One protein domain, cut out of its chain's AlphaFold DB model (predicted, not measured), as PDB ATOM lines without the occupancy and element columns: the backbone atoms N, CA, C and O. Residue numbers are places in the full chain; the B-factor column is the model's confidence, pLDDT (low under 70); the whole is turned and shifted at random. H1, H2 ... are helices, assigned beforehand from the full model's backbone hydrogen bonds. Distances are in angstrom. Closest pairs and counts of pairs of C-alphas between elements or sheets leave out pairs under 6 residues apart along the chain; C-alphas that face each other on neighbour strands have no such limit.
ATOM      1  N   GLU A 355      10.167 -18.268 -30.044       86.31
ATOM      2  CA  GLU A 355      11.592 -18.565 -29.824       86.31
ATOM      3  C   GLU A 355      11.952 -18.631 -28.333       86.31
ATOM      4  O   GLU A 355      12.684 -19.518 -27.892       86.31
ATOM      5  N   GLN A 356      11.411 -17.710 -27.533       88.44
ATOM      6  CA  GLN A 356      11.610 -17.678 -26.084       88.44
ATOM      7  C   GLN A 356      10.917 -18.858 -25.387       88.44
ATOM      8  O   GLN A 356      11.453 -19.402 -24.418       88.44
ATOM      9  N   LEU A 357       9.750 -19.276 -25.884       86.62
ATOM     10  CA  LEU A 357       9.045 -20.465 -25.408       86.62
ATOM     11  C   LEU A 357       9.835 -21.741 -25.717       86.62
ATOM     12  O   LEU A 357      10.016 -22.564 -24.820       86.62
ATOM     13  N   LEU A 358      10.383 -21.869 -26.928       87.94
ATOM     14  CA  LEU A 358      11.247 -22.994 -27.296       87.94
ATOM     15  C   LEU A 358      12.501 -23.064 -26.416       87.94
ATOM     16  O   LEU A 358      12.868 -24.145 -25.958       87.94
ATOM     17  N   LEU A 359      13.133 -21.922 -26.116       89.38
ATOM     18  CA  LEU A 359      14.258 -21.876 -25.179       89.38
ATOM     19  C   LEU A 359      13.846 -22.343 -23.776       89.38
ATOM     20  O   LEU A 359      14.569 -23.105 -23.137       89.38
ATOM     21  N   LEU A 360      12.685 -21.903 -23.282       89.25
ATOM     22  CA  LEU A 360      12.167 -22.348 -21.989       89.25
ATOM     23  C   LEU A 360      11.927 -23.865 -21.968       89.25
ATOM     24  O   LEU A 360      12.257 -24.516 -20.978       89.25
ATOM     25  N   GLU A 361      11.359 -24.431 -23.030       89.12
ATOM     26  CA  GLU A 361      11.120 -25.873 -23.164       89.12
ATOM     27  C   GLU A 361      12.423 -26.681 -23.239       89.12
ATOM     28  O   GLU A 361      12.547 -27.712 -22.569       89.12
ATOM     29  N   ASP A 362      13.420 -26.193 -23.979       86.62
ATOM     30  CA  ASP A 362      14.753 -26.798 -24.039       86.62
ATOM     31  C   ASP A 362      15.429 -26.784 -22.656       86.62
ATOM     32  O   ASP A 362      15.909 -27.818 -22.185       86.62
ATOM     33  N   LEU A 363      15.357 -25.662 -21.930       86.81
ATOM     34  CA  LEU A 363      15.876 -25.553 -20.562       86.81
ATOM     35  C   LEU A 363      15.152 -26.480 -19.579       86.81
ATOM     36  O   LEU A 363      15.801 -27.114 -18.746       86.81
ATOM     37  N   VAL A 364      13.823 -26.591 -19.674       87.06
ATOM     38  CA  VAL A 364      13.031 -27.538 -18.870       87.06
ATOM     39  C   VAL A 364      13.441 -28.978 -19.169       87.06
ATOM     40  O   VAL A 364      13.472 -29.799 -18.258       87.06
ATOM     41  N   THR A 365      13.788 -29.286 -20.416       85.81
ATOM     42  CA  THR A 365      14.203 -30.631 -20.825       85.81
ATOM     43  C   THR A 365      15.611 -30.968 -20.332       85.81
ATOM     44  O   THR A 365      15.854 -32.080 -19.867       85.81
ATOM     45  N   ARG A 366      16.547 -30.017 -20.407       81.81
ATOM     46  CA  ARG A 366      17.970 -30.240 -20.093       81.81
ATOM     47  C   ARG A 366      18.322 -30.065 -18.623       81.81
ATOM     48  O   ARG A 366      19.248 -30.708 -18.137       81.81
ATOM     49  N   ALA A 367      17.612 -29.185 -17.926       83.06
ATOM     50  CA  ALA A 367      17.848 -28.862 -16.525       83.06
ATOM     51  C   ALA A 367      16.522 -28.779 -15.732       83.06
ATOM     52  O   ALA A 367      16.258 -27.758 -15.085       83.06
ATOM     53  N   PRO A 368      15.682 -29.840 -15.744       80.19
ATOM     54  CA  PRO A 368      14.345 -29.818 -15.141       80.19
ATOM     55  C   PRO A 368      14.377 -29.467 -13.652       80.19
ATOM     56  O   PRO A 368      13.619 -28.607 -13.201       80.19
ATOM     57  N   ASP A 369      15.296 -30.075 -12.897       76.62
ATOM     58  CA  ASP A 369      15.430 -29.854 -11.452       76.62
ATOM     59  C   ASP A 369      15.830 -28.416 -11.124       76.62
ATOM     60  O   ASP A 369      15.393 -27.854 -10.118       76.62
ATOM     61  N   LEU A 370      16.618 -27.788 -12.001       76.69
ATOM     62  CA  LEU A 370      17.038 -26.407 -11.837       76.69
ATOM     63  C   LEU A 370      15.869 -25.453 -12.089       76.69
ATOM     64  O   LEU A 370      15.560 -24.629 -11.229       76.69
ATOM     65  N   VAL A 371      15.176 -25.597 -13.224       80.12
ATOM     66  CA  VAL A 371      13.985 -24.786 -13.539       80.12
ATOM     67  C   VAL A 371      12.918 -24.950 -12.456       80.12
ATOM     68  O   VAL A 371      12.273 -23.977 -12.058       80.12
ATOM     69  N   TYR A 372      12.767 -26.162 -11.923       75.75
ATOM     70  CA  TYR A 372      11.880 -26.433 -10.801       75.75
ATOM     71  C   TYR A 372      12.323 -25.724  -9.514       75.75
ATOM     72  O   TYR A 372      11.511 -25.033  -8.897       75.75
ATOM     73  N   ALA A 373      13.599 -25.836  -9.130       74.12
ATOM     74  CA  ALA A 373      14.144 -25.201  -7.930       74.12
ATOM     75  C   ALA A 373      14.022 -23.668  -7.966       74.12
ATOM     76  O   ALA A 373      13.774 -23.031  -6.940       74.12
ATOM     77  N   PHE A 374      14.151 -23.078  -9.153       74.44
ATOM     78  CA  PHE A 374      13.921 -21.654  -9.380       74.44
ATOM     79  C   PHE A 374      12.453 -21.247  -9.410       74.44
ATOM     80  O   PHE A 374      12.112 -20.112  -9.069       74.44
ATOM     81  N   GLY A 375      11.590 -22.167  -9.826       76.94
ATOM     82  CA  GLY A 375      10.221 -21.887 -10.212       76.94
ATOM     83  C   GLY A 375      10.149 -21.376 -11.650       76.94
ATOM     84  O   GLY A 375      10.746 -20.360 -12.006       76.94
ATOM     85  N   ARG A 376       9.334 -22.043 -12.471       80.19
ATOM     86  CA  ARG A 376       9.119 -21.707 -13.890       80.19
ATOM     87  C   ARG A 376       8.801 -20.228 -14.121       80.19
ATOM     88  O   ARG A 376       9.356 -19.621 -15.026       80.19
ATOM     89  N   SER A 377       7.971 -19.634 -13.265       75.94
ATOM     90  CA  SER A 377       7.598 -18.220 -13.367       75.94
ATOM     91  C   SER A 377       8.811 -17.287 -13.280       75.94
ATOM     92  O   SER A 377       8.850 -16.272 -13.959       75.94
ATOM     93  N   TYR A 378       9.817 -17.636 -12.472       77.50
ATOM     94  CA  TYR A 378      11.040 -16.845 -12.385       77.50
ATOM     95  C   TYR A 378      11.873 -16.931 -13.657       77.50
ATOM     96  O   TYR A 378      12.370 -15.920 -14.138       77.50
ATOM     97  N   VAL A 379      12.009 -18.136 -14.211       82.81
ATOM     98  CA  VAL A 379      12.757 -18.349 -15.454       82.81
ATOM     99  C   VAL A 379      12.103 -17.582 -16.601       82.81
ATOM    100  O   VAL A 379      12.800 -16.925 -17.362       82.81
ATOM    101  N   VAL A 380      10.772 -17.562 -16.660       84.00
ATOM    102  CA  VAL A 380      10.006 -16.723 -17.592       84.00
ATOM    103  C   VAL A 380      10.324 -15.233 -17.407       84.00
ATOM    104  O   VAL A 380      10.621 -14.550 -18.386       84.00
ATOM    105  N   SER A 381      10.345 -14.734 -16.163       79.19
ATOM    106  CA  SER A 381      10.753 -13.351 -15.868       79.19
ATOM    107  C   SER A 381      12.177 -13.036 -16.319       79.19
ATOM    108  O   SER A 381      12.428 -11.945 -16.827       79.19
ATOM    109  N   LEU A 382      13.112 -13.973 -16.132       84.75
ATOM    110  CA  LEU A 382      14.490 -13.828 -16.597       84.75
ATOM    111  C   LEU A 382      14.554 -13.789 -18.126       84.75
ATOM    112  O   LEU A 382      15.217 -12.912 -18.668       84.75
ATOM    113  N   ILE A 383      13.853 -14.695 -18.814       88.88
ATOM    114  CA  ILE A 383      13.835 -14.760 -20.281       88.88
ATOM    115  C   ILE A 383      13.340 -13.435 -20.864       88.88
ATOM    116  O   ILE A 383      14.069 -12.779 -21.608       88.88
ATOM    117  N   GLY A 384      12.139 -13.003 -20.478       83.56
ATOM    118  CA  GLY A 384      11.572 -11.754 -20.985       83.56
ATOM    119  C   GLY A 384      12.370 -10.518 -20.555       83.56
ATOM    120  O   GLY A 384      12.520  -9.572 -21.316       83.56
ATOM    121  N   GLY A 385      12.961 -10.548 -19.358       80.50
ATOM    122  CA  GLY A 385      13.790  -9.464 -18.834       80.50
ATOM    123  C   GLY A 385      15.168  -9.308 -19.489       80.50
ATOM    124  O   GLY A 385      15.753  -8.231 -19.411       80.50
ATOM    125  N   ILE A 386      15.704 -10.366 -20.100       87.12
ATOM    126  CA  ILE A 386      17.018 -10.364 -20.764       87.12
ATOM    127  C   ILE A 386      16.874 -10.177 -22.278       87.12
ATOM    128  O   ILE A 386      17.770  -9.624 -22.919       87.12
ATOM    129  N   SER A 387      15.779 -10.661 -22.863       87.56
ATOM    130  CA  SER A 387      15.636 -10.725 -24.313       87.56
ATOM    131  C   SER A 387      15.719  -9.358 -24.981       87.56
ATOM    132  O   SER A 387      15.031  -8.414 -24.603       87.56
ATOM    133  N   GLY A 388      16.613  -9.251 -25.968       81.38
ATOM    134  CA  GLY A 388      16.839  -8.015 -26.717       81.38
ATOM    135  C   GLY A 388      17.532  -6.893 -25.933       81.38
ATOM    136  O   GLY A 388      17.706  -5.809 -26.483       81.38
ATOM    137  N   ARG A 389      17.949  -7.120 -24.675       80.12
ATOM    138  CA  ARG A 389      18.556  -6.091 -23.815       80.12
ATOM    139  C   ARG A 389      20.069  -6.242 -23.681       80.12
ATOM    140  O   ARG A 389      20.571  -7.093 -22.945       80.12
ATOM    141  N   GLU A 390      20.804  -5.365 -24.361       80.00
ATOM    142  CA  GLU A 390      22.269  -5.263 -24.244       80.00
ATOM    143  C   GLU A 390      22.722  -4.496 -22.998       80.00
ATOM    144  O   GLU A 390      23.832  -4.703 -22.513       80.00
ATOM    145  N   ASP A 391      21.868  -3.615 -22.474       76.81
ATOM    146  CA  ASP A 391      22.205  -2.668 -21.412       76.81
ATOM    147  C   ASP A 391      22.256  -3.297 -20.015       76.81
ATOM    148  O   ASP A 391      22.897  -2.753 -19.115       76.81
ATOM    149  N   VAL A 392      21.614  -4.451 -19.840       80.06
ATOM    150  CA  VAL A 392      21.640  -5.219 -18.592       80.06
ATOM    151  C   VAL A 392      23.042  -5.819 -18.409       80.06
ATOM    152  O   VAL A 392      23.608  -6.361 -19.352       80.06
ATOM    153  N   SER A 393      23.630  -5.797 -17.214       84.44
ATOM    154  CA  SER A 393      24.898  -6.508 -16.941       84.44
ATOM    155  C   SER A 393      24.646  -7.869 -16.292       84.44
ATOM    156  O   SER A 393      23.750  -8.006 -15.462       84.44
ATOM    157  N   PHE A 394      25.462  -8.880 -16.612       87.56
ATOM    158  CA  PHE A 394      25.438 -10.165 -15.901       87.56
ATOM    159  C   PHE A 394      25.596  -9.968 -14.388       87.56
ATOM    160  O   PHE A 394      24.851 -10.528 -13.580       87.56
ATOM    161  N   SER A 395      26.557  -9.124 -14.016       81.25
ATOM    162  CA  SER A 395      26.900  -8.825 -12.629       81.25
ATOM    163  C   SER A 395      25.729  -8.181 -11.876       81.25
ATOM    164  O   SER A 395      25.488  -8.518 -10.716       81.25
ATOM    165  N   GLU A 396      24.955  -7.315 -12.540       77.31
ATOM    166  CA  GLU A 396      23.757  -6.683 -11.969       77.31
ATOM    167  C   GLU A 396      22.631  -7.688 -11.703       77.31
ATOM    168  O   GLU A 396      22.015  -7.639 -10.635       77.31
ATOM    169  N   ILE A 397      22.386  -8.629 -12.627       80.69
ATOM    170  CA  ILE A 397      21.382  -9.684 -12.425       80.69
ATOM    171  C   ILE A 397      21.804 -10.568 -11.241       80.69
ATOM    172  O   ILE A 397      21.006 -10.807 -10.336       80.69
ATOM    173  N   ILE A 398      23.068 -11.013 -11.203       80.69
ATOM    174  CA  ILE A 398      23.581 -11.924 -10.166       80.69
ATOM    175  C   ILE A 398      23.619 -11.291  -8.767       80.69
ATOM    176  O   ILE A 398      23.303 -11.964  -7.783       80.69
ATOM    177  N   ALA A 399      23.978 -10.012  -8.644       74.12
ATOM    178  CA  ALA A 399      24.077  -9.341  -7.344       74.12
ATOM    179  C   ALA A 399      22.740  -9.292  -6.581       74.12
ATOM    180  O   ALA A 399      22.729  -9.186  -5.355       74.12
ATOM    181  N   ARG A 400      21.615  -9.395  -7.298       65.94
ATOM    182  CA  ARG A 400      20.264  -9.258  -6.740       65.94
ATOM    183  C   ARG A 400      19.648 -10.569  -6.287       65.94
ATOM    184  O   ARG A 400      18.617 -10.541  -5.624       65.94
ATOM    185  N   PHE A 401      20.276 -11.706  -6.580       69.19
ATOM    186  CA  PHE A 401      19.831 -12.965  -6.001       69.19
ATOM    187  C   PHE A 401      19.998 -12.903  -4.477       69.19
ATOM    188  O   PHE A 401      21.084 -12.548  -3.997       69.19
ATOM    189  N   PRO A 402      18.944 -13.226  -3.704       54.16
ATOM    190  CA  PRO A 402      18.993 -13.119  -2.258       54.16
ATOM    191  C   PRO A 402      20.097 -14.016  -1.703       54.16
ATOM    192  O   PRO A 402      20.174 -15.196  -2.054       54.16
ATOM    193  N   ASP A 403      20.890 -13.458  -0.787       51.78
ATOM    194  CA  ASP A 403      21.839 -14.183   0.058       51.78
ATOM    195  C   ASP A 403      21.079 -15.153   0.969       51.78
ATOM    196  O   ASP A 403      20.800 -14.893   2.134       51.78
ATOM    197  N   THR A 404      20.662 -16.278   0.409       50.00
ATOM    198  CA  THR A 404      20.183 -17.429   1.170       50.00
ATOM    199  C   THR A 404      21.100 -18.592   0.846       50.00
ATOM    200  O   THR A 404      21.583 -18.686  -0.284       50.00
ATOM    201  N   GLU A 405      21.308 -19.488   1.813       42.16
ATOM    202  CA  GLU A 405      22.204 -20.656   1.713       42.16
ATOM    203  C   GLU A 405      21.989 -21.512   0.449       42.16
ATOM    204  O   GLU A 405      22.888 -22.229   0.032       42.16
ATOM    205  N   TYR A 406      20.829 -21.393  -0.207       43.25
ATOM    206  CA  TYR A 406      20.463 -22.152  -1.403       43.25
ATOM    207  C   TYR A 406      20.437 -21.338  -2.715       43.25
ATOM    208  O   TYR A 406      20.238 -21.928  -3.775       43.25
ATOM    209  N   LYS A 407      20.601 -20.002  -2.689       47.53
ATOM    210  CA  LYS A 407      20.272 -19.108  -3.831       47.53
ATOM    211  C   LYS A 407      21.382 -18.152  -4.277       47.53
ATOM    212  O   LYS A 407      21.103 -17.102  -4.839       47.53
ATOM    213  N   ARG A 408      22.639 -18.524  -4.075       57.75
ATOM    214  CA  ARG A 408      23.735 -18.113  -4.967       57.75
ATOM    215  C   ARG A 408      24.443 -19.370  -5.436       57.75
ATOM    216  O   ARG A 408      25.638 -19.528  -5.214       57.75
ATOM    217  N   SER A 409      23.674 -20.325  -5.956       76.00
ATOM    218  CA  SER A 409      24.256 -21.586  -6.395       76.00
ATOM    219  C   SER A 409      24.926 -21.383  -7.748       76.00
ATOM    220  O   SER A 409      24.450 -20.641  -8.604       76.00
ATOM    221  N   PHE A 410      26.042 -22.068  -7.933       86.44
ATOM    222  CA  PHE A 410      26.752 -22.164  -9.199       86.44
ATOM    223  C   PHE A 410      25.814 -22.414 -10.394       86.44
ATOM    224  O   PHE A 410      25.944 -21.768 -11.429       86.44
ATOM    225  N   ALA A 411      24.803 -23.271 -10.228       85.19
ATOM    226  CA  ALA A 411      23.804 -23.542 -11.257       85.19
ATOM    227  C   ALA A 411      23.000 -22.292 -11.669       85.19
ATOM    228  O   ALA A 411      22.609 -22.165 -12.826       85.19
ATOM    229  N   GLN A 412      22.787 -21.341 -10.755       82.12
ATOM    230  CA  GLN A 412      22.102 -20.089 -11.067       82.12
ATOM    231  C   GLN A 412      22.929 -19.172 -11.944       82.12
ATOM    232  O   GLN A 412      22.430 -18.633 -12.928       82.12
ATOM    233  N   THR A 413      24.205 -19.039 -11.595       89.50
ATOM    234  CA  THR A 413      25.194 -18.317 -12.387       89.50
ATOM    235  C   THR A 413      25.249 -18.878 -13.804       89.50
ATOM    236  O   THR A 413      25.178 -18.111 -14.762       89.50
ATOM    237  N   LEU A 414      25.265 -20.208 -13.944       91.25
ATOM    238  CA  LEU A 414      25.227 -20.870 -15.247       91.25
ATOM    239  C   LEU A 414      23.920 -20.615 -16.007       91.25
ATOM    240  O   LEU A 414      23.976 -20.279 -17.185       91.25
ATOM    241  N   LEU A 415      22.755 -20.741 -15.358       89.62
ATOM    242  CA  LEU A 415      21.457 -20.529 -16.009       89.62
ATOM    243  C   LEU A 415      21.322 -19.102 -16.542       89.62
ATOM    244  O   LEU A 415      20.975 -18.920 -17.704       89.62
ATOM    245  N   VAL A 416      21.614 -18.094 -15.711       89.25
ATOM    246  CA  VAL A 416      21.564 -16.683 -16.129       89.25
ATOM    247  C   VAL A 416      22.504 -16.449 -17.303       89.25
ATOM    248  O   VAL A 416      22.138 -15.766 -18.256       89.25
ATOM    249  N   PHE A 417      23.695 -17.042 -17.262       92.38
ATOM    250  CA  PHE A 417      24.658 -16.885 -18.336       92.38
ATOM    251  C   PHE A 417      24.174 -17.532 -19.637       92.38
ATOM    252  O   PHE A 417      24.159 -16.854 -20.656       92.38
ATOM    253  N   VAL A 418      23.691 -18.780 -19.607       92.25
ATOM    254  CA  VAL A 418      23.095 -19.453 -20.778       92.25
ATOM    255  C   VAL A 418      21.947 -18.627 -21.358       92.25
ATOM    256  O   VAL A 418      21.928 -18.365 -22.557       92.25
ATOM    257  N   LEU A 419      21.033 -18.141 -20.514       91.12
ATOM    258  CA  LEU A 419      19.948 -17.259 -20.950       91.12
ATOM    259  C   LEU A 419      20.482 -16.013 -21.661       91.12
ATOM    260  O   LEU A 419      20.004 -15.669 -22.737       91.12
ATOM    261  N   MET A 420      21.507 -15.366 -21.109       90.56
ATOM    262  CA  MET A 420      22.136 -14.207 -21.739       90.56
ATOM    263  C   MET A 420      22.815 -14.528 -23.070       90.56
ATOM    264  O   MET A 420      22.750 -13.700 -23.975       90.56
ATOM    265  N   LEU A 421      23.425 -15.708 -23.211       88.56
ATOM    266  CA  LEU A 421      24.019 -16.139 -24.476       88.56
ATOM    267  C   LEU A 421      22.959 -16.309 -25.567       88.56
ATOM    268  O   LEU A 421      23.213 -15.922 -26.698       88.56
ATOM    269  N   HIS A 422      21.781 -16.845 -25.242       87.81
ATOM    270  CA  HIS A 422      20.730 -17.090 -26.234       87.81
ATOM    271  C   HIS A 422      19.853 -15.871 -26.534       87.81
ATOM    272  O   HIS A 422      19.371 -15.734 -27.653       87.81
ATOM    273  N   LEU A 423      19.613 -15.008 -25.546       87.69
ATOM    274  CA  LEU A 423      18.563 -13.989 -25.624       87.69
ATOM    275  C   LEU A 423      19.066 -12.581 -25.930       87.69
ATOM    276  O   LEU A 423      18.263 -11.713 -26.288       87.69
ATOM    277  N   ARG A 424      20.366 -12.323 -25.770       84.62
ATOM    278  CA  ARG A 424      20.934 -11.031 -26.152       84.62
ATOM    279  C   ARG A 424      21.147 -10.955 -27.656       84.62
ATOM    280  O   ARG A 424      21.482 -11.974 -28.267       84.62
ATOM    281  N   PRO A 425      21.027  -9.749 -28.239       76.31
ATOM    282  CA  PRO A 425      21.518  -9.515 -29.583       76.31
ATOM    283  C   PRO A 425      22.963 -10.003 -29.673       76.31
ATOM    284  O   PRO A 425      23.803  -9.709 -28.815       76.31
ATOM    285  N   GLN A 426      23.222 -10.837 -30.673       69.75
ATOM    286  CA  GLN A 426      24.550 -11.366 -30.909       69.75
ATOM    287  C   GLN A 426      25.406 -10.238 -31.461       69.75
ATOM    288  O   GLN A 426      25.335  -9.933 -32.644       69.75
ATOM    289  N   ASP A 427      26.214  -9.631 -30.599       67.25
ATOM    290  CA  ASP A 427      27.306  -8.793 -31.067       67.25
ATOM    291  C   ASP A 427      28.251  -9.680 -31.898       67.25
ATOM    292  O   ASP A 427      28.667 -10.770 -31.469       67.25
ATOM    293  N   ASP A 428      28.536  -9.248 -33.124       67.69
ATOM    294  CA  ASP A 428      29.506  -9.899 -34.004       67.69
ATOM    295  C   ASP A 428      30.943  -9.661 -33.520       67.69
ATOM    296  O   ASP A 428      31.879 -10.266 -34.046       67.69
ATOM    297  N   ALA A 429      31.135  -8.821 -32.492       68.25
ATOM    298  CA  ALA A 429      32.418  -8.653 -31.837       68.25
ATOM    299  C   ALA A 429      32.975 -10.010 -31.347       68.25
ATOM    300  O   ALA A 429      32.356 -10.680 -30.509       68.25
ATOM    301  N   PRO A 430      34.159 -10.424 -31.835       77.19
ATOM    302  CA  PRO A 430      34.773 -11.672 -31.417       77.19
ATOM    303  C   PRO A 430      35.174 -11.613 -29.942       77.19
ATOM    304  O   PRO A 430      35.628 -10.585 -29.433       77.19
ATOM    305  N   LEU A 431      35.060 -12.751 -29.260       84.00
ATOM    306  CA  LEU A 431      35.590 -12.899 -27.909       84.00
ATOM    307  C   LEU A 431      37.118 -12.849 -27.947       84.00
ATOM    308  O   LEU A 431      37.753 -13.472 -28.797       84.00
ATOM    309  N   THR A 432      37.718 -12.158 -26.983       86.75
ATOM    310  CA  THR A 432      39.175 -12.101 -26.829       86.75
ATOM    311  C   THR A 432      39.633 -12.915 -25.626       86.75
ATOM    312  O   THR A 432      38.903 -13.096 -24.660       86.75
ATOM    313  N   SER A 433      40.872 -13.397 -25.649       86.81
ATOM    314  CA  SER A 433      41.545 -13.931 -24.452       86.81
ATOM    315  C   SER A 433      42.494 -12.910 -23.812       86.81
ATOM    316  O   SER A 433      43.096 -13.176 -22.769       86.81
ATOM    317  N   ALA A 434      42.643 -11.734 -24.432       86.00
ATOM    318  CA  ALA A 434      43.528 -10.678 -23.973       86.00
ATOM    319  C   ALA A 434      42.808  -9.745 -22.997       86.00
ATOM    320  O   ALA A 434      41.755  -9.188 -23.299       86.00
ATOM    321  N   TYR A 435      43.430  -9.512 -21.843       86.69
ATOM    322  CA  TYR A 435      42.925  -8.552 -20.873       86.69
ATOM    323  C   TYR A 435      43.513  -7.155 -21.114       86.69
ATOM    324  O   TYR A 435      44.719  -7.033 -21.354       86.69
ATOM    325  N   PRO A 436      42.717  -6.080 -20.968       85.81
ATOM    326  CA  PRO A 436      43.215  -4.717 -21.101       85.81
ATOM    327  C   PRO A 436      44.231  -4.381 -20.002       85.81
ATOM    328  O   PRO A 436      44.215  -4.939 -18.901       85.81
ATOM    329  N   LYS A 437      45.138  -3.441 -20.280       83.94
ATOM    330  CA  LYS A 437      46.138  -2.995 -19.301       83.94
ATOM    331  C   LYS A 437      45.448  -2.394 -18.071       83.94
ATOM    332  O   LYS A 437      44.564  -1.560 -18.208       83.94
ATOM    333  N   GLY A 438      45.888  -2.790 -16.874       79.25
ATOM    334  CA  GLY A 438      45.318  -2.308 -15.610       79.25
ATOM    335  C   GLY A 438      44.041  -3.028 -15.164       79.25
ATOM    336  O   GLY A 438      43.431  -2.610 -14.186       79.25
ATOM    337  N   ASN A 439      43.642  -4.109 -15.846       86.44
ATOM    338  CA  ASN A 439      42.539  -4.953 -15.391       86.44
ATOM    339  C   ASN A 439      42.806  -5.548 -13.991       86.44
ATOM    340  O   ASN A 439      43.952  -5.768 -13.588       86.44
ATOM    341  N   MET A 440      41.724  -5.874 -13.286       86.12
ATOM    342  CA  MET A 440      41.765  -6.401 -11.920       86.12
ATOM    343  C   MET A 440      41.635  -7.932 -11.850       86.12
ATOM    344  O   MET A 440      41.455  -8.463 -10.757       86.12
ATOM    345  N   HIS A 441      41.771  -8.665 -12.965       88.88
ATOM    346  CA  HIS A 441      41.569 -10.124 -13.010       88.88
ATOM    347  C   HIS A 441      42.449 -10.863 -11.993       88.88
ATOM    348  O   HIS A 441      41.962 -11.632 -11.168       88.88
ATOM    349  N   ALA A 442      43.757 -10.582 -11.989       86.19
ATOM    350  CA  ALA A 442      44.687 -11.231 -11.063       86.19
ATOM    351  C   ALA A 442      44.355 -10.933  -9.589       86.19
ATOM    352  O   ALA A 442      44.531 -11.792  -8.723       86.19
ATOM    353  N   ALA A 443      43.856  -9.725  -9.301       86.12
ATOM    354  CA  ALA A 443      43.402  -9.356  -7.968       86.12
ATOM    355  C   ALA A 443      42.116 -10.108  -7.593       86.12
ATOM    356  O   ALA A 443      42.058 -10.661  -6.498       86.12
ATOM    357  N   ALA A 444      41.141 -10.196  -8.504       87.94
ATOM    358  CA  ALA A 444      39.901 -10.944  -8.311       87.94
ATOM    359  C   ALA A 444      40.175 -12.432  -8.039       87.94
ATOM    360  O   ALA A 444      39.733 -12.960  -7.022       87.94
ATOM    361  N   VAL A 445      41.004 -13.088  -8.858       89.50
ATOM    362  CA  VAL A 445      41.402 -14.494  -8.652       89.50
ATOM    363  C   VAL A 445      42.077 -14.697  -7.292       89.50
ATOM    364  O   VAL A 445      41.799 -15.679  -6.601       89.50
ATOM    365  N   ARG A 446      42.949 -13.770  -6.873       88.25
ATOM    366  CA  ARG A 446      43.595 -13.825  -5.554       88.25
ATOM    367  C   ARG A 446      42.573 -13.702  -4.422       88.25
ATOM    368  O   ARG A 446      42.624 -14.510  -3.501       88.25
ATOM    369  N   ILE A 447      41.651 -12.741  -4.512       85.75
ATOM    370  CA  ILE A 447      40.579 -12.536  -3.527       85.75
ATOM    371  C   ILE A 447      39.729 -13.801  -3.401       85.75
ATOM    372  O   ILE A 447      39.528 -14.283  -2.291       85.75
ATOM    373  N   ILE A 448      39.305 -14.390  -4.524       87.69
ATOM    374  CA  ILE A 448      38.535 -15.638  -4.523       87.69
ATOM    375  C   ILE A 448      39.327 -16.740  -3.824       87.69
ATOM    376  O   ILE A 448      38.818 -17.375  -2.903       87.69
ATOM    377  N   ARG A 449      40.587 -16.958  -4.215       87.81
ATOM    378  CA  ARG A 449      41.433 -18.004  -3.625       87.81
ATOM    379  C   ARG A 449      41.614 -17.824  -2.120       87.81
ATOM    380  O   ARG A 449      41.595 -18.816  -1.397       87.81
ATOM    381  N   ASP A 450      41.832 -16.597  -1.660       87.44
ATOM    382  CA  ASP A 450      42.124 -16.316  -0.256       87.44
ATOM    383  C   ASP A 450      40.851 -16.353   0.613       87.44
ATOM    384  O   ASP A 450      40.905 -16.891   1.716       87.44
ATOM    385  N   ASN A 451      39.696 -15.920   0.088       83.06
ATOM    386  CA  ASN A 451      38.419 -15.901   0.817       83.06
ATOM    387  C   ASN A 451      37.652 -17.234   0.788       83.06
ATOM    388  O   ASN A 451      36.744 -17.435   1.587       83.06
ATOM    389  N   SER A 452      37.993 -18.152  -0.121       83.00
ATOM    390  CA  SER A 452      37.293 -19.437  -0.291       83.00
ATOM    391  C   SER A 452      38.163 -20.654   0.039       83.00
ATOM    392  O   SER A 452      37.912 -21.751  -0.461       83.00
ATOM    393  N   ARG A 453      39.236 -20.496   0.833       79.94
ATOM    394  CA  ARG A 453      40.210 -21.579   1.097       79.94
ATOM    395  C   ARG A 453      39.567 -22.866   1.608       79.94
ATOM    396  O   ARG A 453      39.910 -23.932   1.106       79.94
ATOM    397  N   GLU A 454      38.623 -22.734   2.531       81.69
ATOM    398  CA  GLU A 454      37.973 -23.848   3.235       81.69
ATOM    399  C   GLU A 454      36.546 -24.128   2.734       81.69
ATOM    400  O   GLU A 454      35.921 -25.084   3.177       81.69
ATOM    401  N   ASN A 455      36.031 -23.325   1.794       84.44
ATOM    402  CA  ASN A 455      34.668 -23.437   1.276       84.44
ATOM    403  C   ASN A 455      34.694 -23.646  -0.249       84.44
ATOM    404  O   ASN A 455      34.824 -22.691  -1.024       84.44
ATOM    405  N   SER A 456      34.613 -24.913  -0.670       83.25
ATOM    406  CA  SER A 456      34.625 -25.326  -2.081       83.25
ATOM    407  C   SER A 456      33.474 -24.724  -2.877       83.25
ATOM    408  O   SER A 456      33.687 -24.275  -4.002       83.25
ATOM    409  N   ASP A 457      32.288 -24.658  -2.280       83.50
ATOM    410  CA  ASP A 457      31.058 -24.240  -2.954       83.50
ATOM    411  C   ASP A 457      31.098 -22.742  -3.242       83.50
ATOM    412  O   ASP A 457      30.809 -22.298  -4.357       83.50
ATOM    413  N   LEU A 458      31.575 -21.965  -2.264       84.12
ATOM    414  CA  LEU A 458      31.856 -20.545  -2.434       84.12
ATOM    415  C   LEU A 458      32.880 -20.328  -3.550       84.12
ATOM    416  O   LEU A 458      32.658 -19.499  -4.429       84.12
ATOM    417  N   ARG A 459      33.985 -21.088  -3.559       87.38
ATOM    418  CA  ARG A 459      35.013 -20.961  -4.604       87.38
ATOM    419  C   ARG A 459      34.438 -21.214  -5.990       87.38
ATOM    420  O   ARG A 459      34.653 -20.415  -6.897       87.38
ATOM    421  N   ARG A 460      33.737 -22.335  -6.144       88.75
ATOM    422  CA  ARG A 460      33.089 -22.772  -7.382       88.75
ATOM    423  C   ARG A 460      32.163 -21.685  -7.923       88.75
ATOM    424  O   ARG A 460      32.264 -21.323  -9.094       88.75
ATOM    425  N   ASN A 461      31.310 -21.132  -7.065       88.19
ATOM    426  CA  ASN A 461      30.385 -20.068  -7.430       88.19
ATOM    427  C   ASN A 461      31.110 -18.782  -7.855       88.19
ATOM    428  O   ASN A 461      30.830 -18.238  -8.918       88.19
ATOM    429  N   GLU A 462      32.078 -18.313  -7.067       88.81
ATOM    430  CA  GLU A 462      32.816 -17.084  -7.380       88.81
ATOM    431  C   GLU A 462      33.660 -17.209  -8.659       88.81
ATOM    432  O   GLU A 462      33.764 -16.255  -9.429       88.81
ATOM    433  N   VAL A 463      34.210 -18.396  -8.946       91.69
ATOM    434  CA  VAL A 463      34.887 -18.672 -10.225       91.69
ATOM    435  C   VAL A 463      33.908 -18.600 -11.395       91.69
ATOM    436  O   VAL A 463      34.231 -17.976 -12.407       91.69
ATOM    437  N   ALA A 464      32.726 -19.210 -11.267       93.25
ATOM    438  CA  ALA A 464      31.698 -19.140 -12.303       93.25
ATOM    439  C   ALA A 464      31.246 -17.694 -12.539       93.25
ATOM    440  O   ALA A 464      31.183 -17.262 -13.685       93.25
ATOM    441  N   LYS A 465      31.022 -16.913 -11.472       91.56
ATOM    442  CA  LYS A 465      30.669 -15.490 -11.584       91.56
ATOM    443  C   LYS A 465      31.736 -14.708 -12.332       91.56
ATOM    444  O   LYS A 465      31.406 -14.010 -13.281       91.56
ATOM    445  N   LEU A 466      33.004 -14.863 -11.944       92.88
ATOM    446  CA  LEU A 466      34.112 -14.174 -12.599       92.88
ATOM    447  C   LEU A 466      34.179 -14.518 -14.092       92.88
ATOM    448  O   LEU A 466      34.268 -13.613 -14.916       92.88
ATOM    449  N   PHE A 467      34.092 -15.805 -14.442       94.81
ATOM    450  CA  PHE A 467      34.090 -16.241 -15.839       94.81
ATOM    451  C   PHE A 467      32.914 -15.651 -16.627       94.81
ATOM    452  O   PHE A 467      33.114 -15.077 -17.695       94.81
ATOM    453  N   CYS A 468      31.695 -15.776 -16.102       93.38
ATOM    454  CA  CYS A 468      30.488 -15.314 -16.777       93.38
ATOM    455  C   CYS A 468      30.460 -13.788 -16.924       93.38
ATOM    456  O   CYS A 468      30.106 -13.305 -17.995       93.38
ATOM    457  N   THR A 469      30.895 -13.029 -15.912       91.19
ATOM    458  CA  THR A 469      31.064 -11.570 -16.001       91.19
ATOM    459  C   THR A 469      32.076 -11.201 -17.087       91.19
ATOM    460  O   THR A 469      31.787 -10.364 -17.936       91.19
ATOM    461  N   GLU A 470      33.253 -11.835 -17.104       91.50
ATOM    462  CA  GLU A 470      34.278 -11.571 -18.121       91.50
ATOM    463  C   GLU A 470      33.772 -11.839 -19.537       91.50
ATOM    464  O   GLU A 470      33.955 -11.004 -20.423       91.50
ATOM    465  N   ALA A 471      33.071 -12.952 -19.740       91.00
ATOM    466  CA  ALA A 471      32.574 -13.330 -21.052       91.00
ATOM    467  C   ALA A 471      31.357 -12.499 -21.499       91.00
ATOM    468  O   ALA A 471      31.309 -12.069 -22.652       91.00
ATOM    469  N   ALA A 472      30.389 -12.244 -20.614       89.00
ATOM    470  CA  ALA A 472      29.179 -11.493 -20.948       89.00
ATOM    471  C   ALA A 472      29.425  -9.987 -21.075       89.00
ATOM    472  O   ALA A 472      29.055  -9.391 -22.090       89.00
ATOM    473  N   ASP A 473      30.023  -9.393 -20.039       86.75
ATOM    474  CA  ASP A 473      30.095  -7.941 -19.869       86.75
ATOM    475  C   ASP A 473      31.357  -7.366 -20.534       86.75
ATOM    476  O   ASP A 473      31.334  -6.246 -21.039       86.75
ATOM    477  N   TYR A 474      32.452  -8.136 -20.580       87.44
ATOM    478  CA  TYR A 474      33.749  -7.668 -21.090       87.44
ATOM    479  C   TYR A 474      34.223  -8.367 -22.372       87.44
ATOM    480  O   TYR A 474      35.284  -8.015 -22.887       87.44
ATOM    481  N   LYS A 475      33.458  -9.334 -22.900       88.25
ATOM    482  CA  LYS A 475      33.803 -10.139 -24.092       88.25
ATOM    483  C   LYS A 475      35.150 -10.870 -23.977       88.25
ATOM    484  O   LYS A 475      35.823 -11.117 -24.979       88.25
ATOM    485  N   ILE A 476      35.551 -11.231 -22.758       89.81
ATOM    486  CA  ILE A 476      36.791 -11.956 -22.476       89.81
ATOM    487  C   ILE A 476      36.480 -13.427 -22.186       89.81
ATOM    488  O   ILE A 476      35.822 -13.755 -21.200       89.81
ATOM    489  N   PHE A 477      37.008 -14.332 -23.007       92.12
ATOM    490  CA  PHE A 477      36.954 -15.770 -22.767       92.12
ATOM    491  C   PHE A 477      38.262 -16.262 -22.139       92.12
ATOM    492  O   PHE A 477      39.304 -16.345 -22.796       92.12
ATOM    493  N   ASN A 478      38.208 -16.641 -20.860       92.44
ATOM    494  CA  ASN A 478      39.340 -17.253 -20.170       92.44
ATOM    495  C   ASN A 478      39.203 -18.788 -20.132       92.44
ATOM    496  O   ASN A 478      38.437 -19.310 -19.315       92.44
ATOM    497  N   PRO A 479      39.988 -19.541 -20.928       91.88
ATOM    498  CA  PRO A 479      39.868 -20.998 -20.992       91.88
ATOM    499  C   PRO A 479      40.219 -21.686 -19.667       91.88
ATOM    500  O   PRO A 479      39.722 -22.773 -19.380       91.88
ATOM    501  N   ARG A 480      41.061 -21.072 -18.827       92.88
ATOM    502  CA  ARG A 480      41.421 -21.647 -17.524       92.88
ATOM    503  C   ARG A 480      40.268 -21.533 -16.541       92.88
ATOM    504  O   ARG A 480      39.965 -22.519 -15.877       92.88
ATOM    505  N   LEU A 481      39.616 -20.369 -16.472       93.12
ATOM    506  CA  LEU A 481      38.419 -20.210 -15.645       93.12
ATOM    507  C   LEU A 481      37.292 -21.123 -16.136       93.12
ATOM    508  O   LEU A 481      36.680 -21.802 -15.315       93.12
ATOM    509  N   PHE A 482      37.092 -21.218 -17.457       94.81
ATOM    510  CA  PHE A 482      36.114 -22.136 -18.041       94.81
ATOM    511  C   PHE A 482      36.374 -23.592 -17.627       94.81
ATOM    512  O   PHE A 482      35.465 -24.274 -17.166       94.81
ATOM    513  N   ASN A 483      37.620 -24.065 -17.723       94.12
ATOM    514  CA  ASN A 483      37.967 -25.433 -17.335       94.12
ATOM    515  C   ASN A 483      37.734 -25.693 -15.840       94.12
ATOM    516  O   ASN A 483      37.224 -26.749 -15.478       94.12
ATOM    517  N   VAL A 484      38.078 -24.739 -14.967       92.62
ATOM    518  CA  VAL A 484      37.812 -24.865 -13.524       92.62
ATOM    519  C   VAL A 484      36.308 -24.908 -13.256       92.62
ATOM    520  O   VAL A 484      35.854 -25.761 -12.497       92.62
ATOM    521  N   MET A 485      35.533 -24.042 -13.910       93.81
ATOM    522  CA  MET A 485      34.073 -24.046 -13.838       93.81
ATOM    523  C   MET A 485      33.510 -25.402 -14.290       93.81
ATOM    524  O   MET A 485      32.765 -26.030 -13.545       93.81
ATOM    525  N   ALA A 486      33.933 -25.919 -15.446       93.81
ATOM    526  CA  ALA A 486      33.475 -27.205 -15.972       93.81
ATOM    527  C   ALA A 486      33.789 -28.387 -15.040       93.81
ATOM    528  O   ALA A 486      32.944 -29.257 -14.836       93.81
ATOM    529  N   LEU A 487      34.975 -28.399 -14.425       93.88
ATOM    530  CA  LEU A 487      35.364 -29.417 -13.445       93.88
ATOM    531  C   LEU A 487      34.601 -29.309 -12.116       93.88
ATOM    532  O   LEU A 487      34.574 -30.277 -11.363       93.88
ATOM    533  N   SER A 488      33.984 -28.159 -11.835       91.25
ATOM    534  CA  SER A 488      33.239 -27.906 -10.597       91.25
ATOM    535  C   SER A 488      31.753 -28.288 -10.684       91.25
ATOM    536  O   SER A 488      31.011 -28.019  -9.745       91.25
ATOM    537  N   CYS A 489      31.294 -28.880 -11.794       90.94
ATOM    538  CA  CYS A 489      29.905 -29.327 -11.933       90.94
ATOM    539  C   CYS A 489      29.631 -30.577 -11.083       90.94
ATOM    540  O   CYS A 489      30.310 -31.597 -11.228       90.94
ATOM    541  N   GLU A 490      28.580 -30.531 -10.269       89.38
ATOM    542  CA  GLU A 490      28.232 -31.606  -9.327       89.38
ATOM    543  C   GLU A 490      27.115 -32.521  -9.825       89.38
ATOM    544  O   GLU A 490      27.009 -33.662  -9.383       89.38
ATOM    545  N   ASN A 491      26.298 -32.052 -10.766       86.62
ATOM    546  CA  ASN A 491      25.149 -32.786 -11.291       86.62
ATOM    547  C   ASN A 491      25.022 -32.628 -12.813       86.62
ATOM    548  O   ASN A 491      25.711 -31.819 -13.441       86.62
ATOM    549  N   ASP A 492      24.140 -33.428 -13.409       87.31
ATOM    550  CA  ASP A 492      23.956 -33.472 -14.860       87.31
ATOM    551  C   ASP A 492      23.329 -32.192 -15.420       87.31
ATOM    552  O   ASP A 492      23.700 -31.766 -16.512       87.31
ATOM    553  N   ALA A 493      22.460 -31.522 -14.656       86.56
ATOM    554  CA  ALA A 493      21.865 -30.250 -15.061       86.56
ATOM    555  C   ALA A 493      22.936 -29.157 -15.238       86.56
ATOM    556  O   ALA A 493      22.946 -28.437 -16.234       86.56
ATOM    557  N   GLU A 494      23.894 -29.065 -14.314       90.06
ATOM    558  CA  GLU A 494      25.031 -28.147 -14.430       90.06
ATOM    559  C   GLU A 494      25.946 -28.499 -15.602       90.06
ATOM    560  O   GLU A 494      26.359 -27.613 -16.351       90.06
ATOM    561  N   ARG A 495      26.230 -29.793 -15.800       91.88
ATOM    562  CA  ARG A 495      27.028 -30.266 -16.943       91.88
ATOM    563  C   ARG A 495      26.355 -29.929 -18.271       91.88
ATOM    564  O   ARG A 495      27.050 -29.536 -19.208       91.88
ATOM    565  N   ALA A 496      25.030 -30.042 -18.346       89.81
ATOM    566  CA  ALA A 496      24.255 -29.666 -19.522       89.81
ATOM    567  C   ALA A 496      24.393 -28.165 -19.822       89.81
ATOM    568  O   ALA A 496      24.727 -27.803 -20.949       89.81
ATOM    569  N   LEU A 497      24.248 -27.297 -18.812       91.69
ATOM    570  CA  LEU A 497      24.426 -25.849 -18.983       91.69
ATOM    571  C   LEU A 497      25.858 -25.473 -19.392       91.69
ATOM    572  O   LEU A 497      26.047 -24.660 -20.295       91.69
ATOM    573  N   VAL A 498      26.881 -26.082 -18.779       93.56
ATOM    574  CA  VAL A 498      28.285 -25.855 -19.170       93.56
ATOM    575  C   VAL A 498      28.567 -26.336 -20.590       93.56
ATOM    576  O   VAL A 498      29.324 -25.685 -21.313       93.56
ATOM    577  N   SER A 499      27.969 -27.451 -21.014       91.88
ATOM    578  CA  SER A 499      28.089 -27.907 -22.399       91.88
ATOM    579  C   SER A 499      27.508 -26.884 -23.371       91.88
ATOM    580  O   SER A 499      28.111 -26.651 -24.415       91.88
ATOM    581  N   GLU A 500      26.408 -26.226 -23.015       90.06
ATOM    582  CA  GLU A 500      25.790 -25.219 -23.877       90.06
ATOM    583  C   GLU A 500      26.598 -23.933 -23.955       90.06
ATOM    584  O   GLU A 500      26.824 -23.411 -25.048       90.06
ATOM    585  N   ILE A 501      27.179 -23.513 -22.831       92.38
ATOM    586  CA  ILE A 501      28.187 -22.451 -22.821       92.38
ATOM    587  C   ILE A 501      29.341 -22.809 -23.760       92.38
ATOM    588  O   ILE A 501      29.728 -21.995 -24.591       92.38
ATOM    589  N   ARG A 502      29.893 -24.024 -23.665       91.38
ATOM    590  CA  ARG A 502      30.989 -24.462 -24.541       91.38
ATOM    591  C   ARG A 502      30.592 -24.403 -26.011       91.38
ATOM    592  O   ARG A 502      31.335 -23.835 -26.799       91.38
ATOM    593  N   ASN A 503      29.446 -24.985 -26.362       88.12
ATOM    594  CA  ASN A 503      28.960 -25.066 -27.738       88.12
ATOM    595  C   ASN A 503      28.810 -23.668 -28.350       88.12
ATOM    596  O   ASN A 503      29.291 -23.417 -29.453       88.12
ATOM    597  N   PHE A 504      28.224 -22.742 -27.592       86.00
ATOM    598  CA  PHE A 504      28.078 -21.352 -28.000       86.00
ATOM    599  C   PHE A 504      29.435 -20.647 -28.172       86.00
ATOM    600  O   PHE A 504      29.693 -20.010 -29.193       86.00
ATOM    601  N   MET A 505      30.333 -20.784 -27.192       83.81
ATOM    602  CA  MET A 505      31.640 -20.115 -27.209       83.81
ATOM    603  C   MET A 505      32.550 -20.646 -28.320       83.81
ATOM    604  O   MET A 505      33.248 -19.862 -28.961       83.81
ATOM    605  N   SER A 506      32.524 -21.955 -28.589       77.62
ATOM    606  CA  SER A 506      33.297 -22.574 -29.671       77.62
ATOM    607  C   SER A 506      32.946 -21.991 -31.041       77.62
ATOM    608  O   SER A 506      33.858 -21.709 -31.812       77.62
ATOM    609  N   GLY A 507      31.666 -21.704 -31.310       68.06
ATOM    610  CA  GLY A 507      31.245 -21.067 -32.566       68.06
ATOM    611  C   GLY A 507      31.694 -19.606 -32.722       68.06
ATOM    612  O   GLY A 507      31.846 -19.127 -33.840       68.06
ATOM    613  N   LYS A 508      31.946 -18.885 -31.621       67.19
ATOM    614  CA  LYS A 508      32.398 -17.477 -31.637       67.19
ATOM    615  C   LYS A 508      33.925 -17.328 -31.655       67.19
ATOM    616  O   LYS A 508      34.429 -16.317 -32.135       67.19
ATOM    617  N   ILE A 509      34.665 -18.319 -31.153       58.81
ATOM    618  CA  ILE A 509      36.139 -18.321 -31.151       58.81
ATOM    619  C   ILE A 509      36.702 -18.623 -32.552       58.81
ATOM    620  O   ILE A 509      37.744 -18.080 -32.910       58.81
ATOM    621  N   GLU A 510      36.004 -19.411 -33.377       48.25
ATOM    622  CA  GLU A 510      36.417 -19.699 -34.764       48.25
ATOM    623  C   GLU A 510      36.371 -18.472 -35.695       48.25
ATOM    624  O   GLU A 510      37.036 -18.462 -36.725       48.25
ATOM    625  N   HIS A 511      35.655 -17.409 -35.314       41.66
ATOM    626  CA  HIS A 511      35.612 -16.135 -36.041       41.66
ATOM    627  C   HIS A 511      36.609 -15.081 -35.516       41.66
ATOM    628  O   HIS A 511      36.611 -13.947 -35.995       41.66
TER     629      HIS A 511
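What this domain is: This is residues 355 to 511 of the 513 residues of an uncharacterized protein of Youngimonas vesicularis (UniProt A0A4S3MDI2). What does the domain look like? Two helices, H5 and H7, run side by side as the core, with H9 and H8 over one side of the pair and short H4 on the opposite side. The H1 to H3 group packs at the H5 end, H6 stands beside H7 at the other end, and the long link of residues 424 to 440 passes between H5 and H6. What is it made of? The 157 printed residues hold nine named helices, H1 to H9 in chain order, and no named strand; the class is all helix. The whole is compact, with a radius of gyration of the C-alphas of 15.1 A and spans of 41 by 38 by 26 A.

Where its parts are: Where do the first helices lie? H1 is residues 355 to 366, 16.5 A long, from C-alpha 355 at (11.592, -18.565, -29.824). H2 is residues 368 to 374, H3 376 to 386 and H4 394 to 399. Which helices follow? H5 is residues 410 to 423, 20.1 A, and H6 is 441 to 451. H7 is residues 456 to 473, 25.3 A, H8 is 479 to 487, and H9 is 492 to 509, 25.4 A, ending at C-alpha 509 at (36.139, -18.321, -31.151).

How they stand to each other: What do H1 to H3 meet? H1, with residues 356 to 360 alone, touches H3 at a steep tilt of 46 degrees, closest at the C-alphas of Gln 356 and Ile 383, 6.9 A. H2 only just touches H9, with 3 pairs of C-alphas within 8 A, closest Leu 370 and Ala 493 at 7.0 A. H3 touches H5, closest at C-alphas 386 and 423, 6.3 A. What surrounds the hubs H5 and H7? They touch at a shallow tilt of 16 degrees, the same way, with C-alphas 410 and 461 closest at 4.6 A. H4 touches H5 at C-alphas 398 and 413, 7.0 A, a hairpin, and H9 touches H5 at 411 and 494, 5.7 A. H6 and H8 each form a hairpin with H7, their closest C-alphas being 448 and 459 at 6.4 A, and 485 and 464 at 5.7 A. Are the backbones well formed? In H1 to H9 every O i to N i+4 pair is within hydrogen-bond range.

The domain as a whole: How large is it? The C-alphas farthest apart, of Glu 355 and Glu 454, are 42.6 A apart. Which links are long, and is there a cut? H5 to H6, with 17 residues between them, is the long link, and the printed part has no cut. Where is confidence low? Residues 400 to 408, 426 to 429 and 507 to 511 have pLDDT under 70, while the mean of the printed part is 83.0.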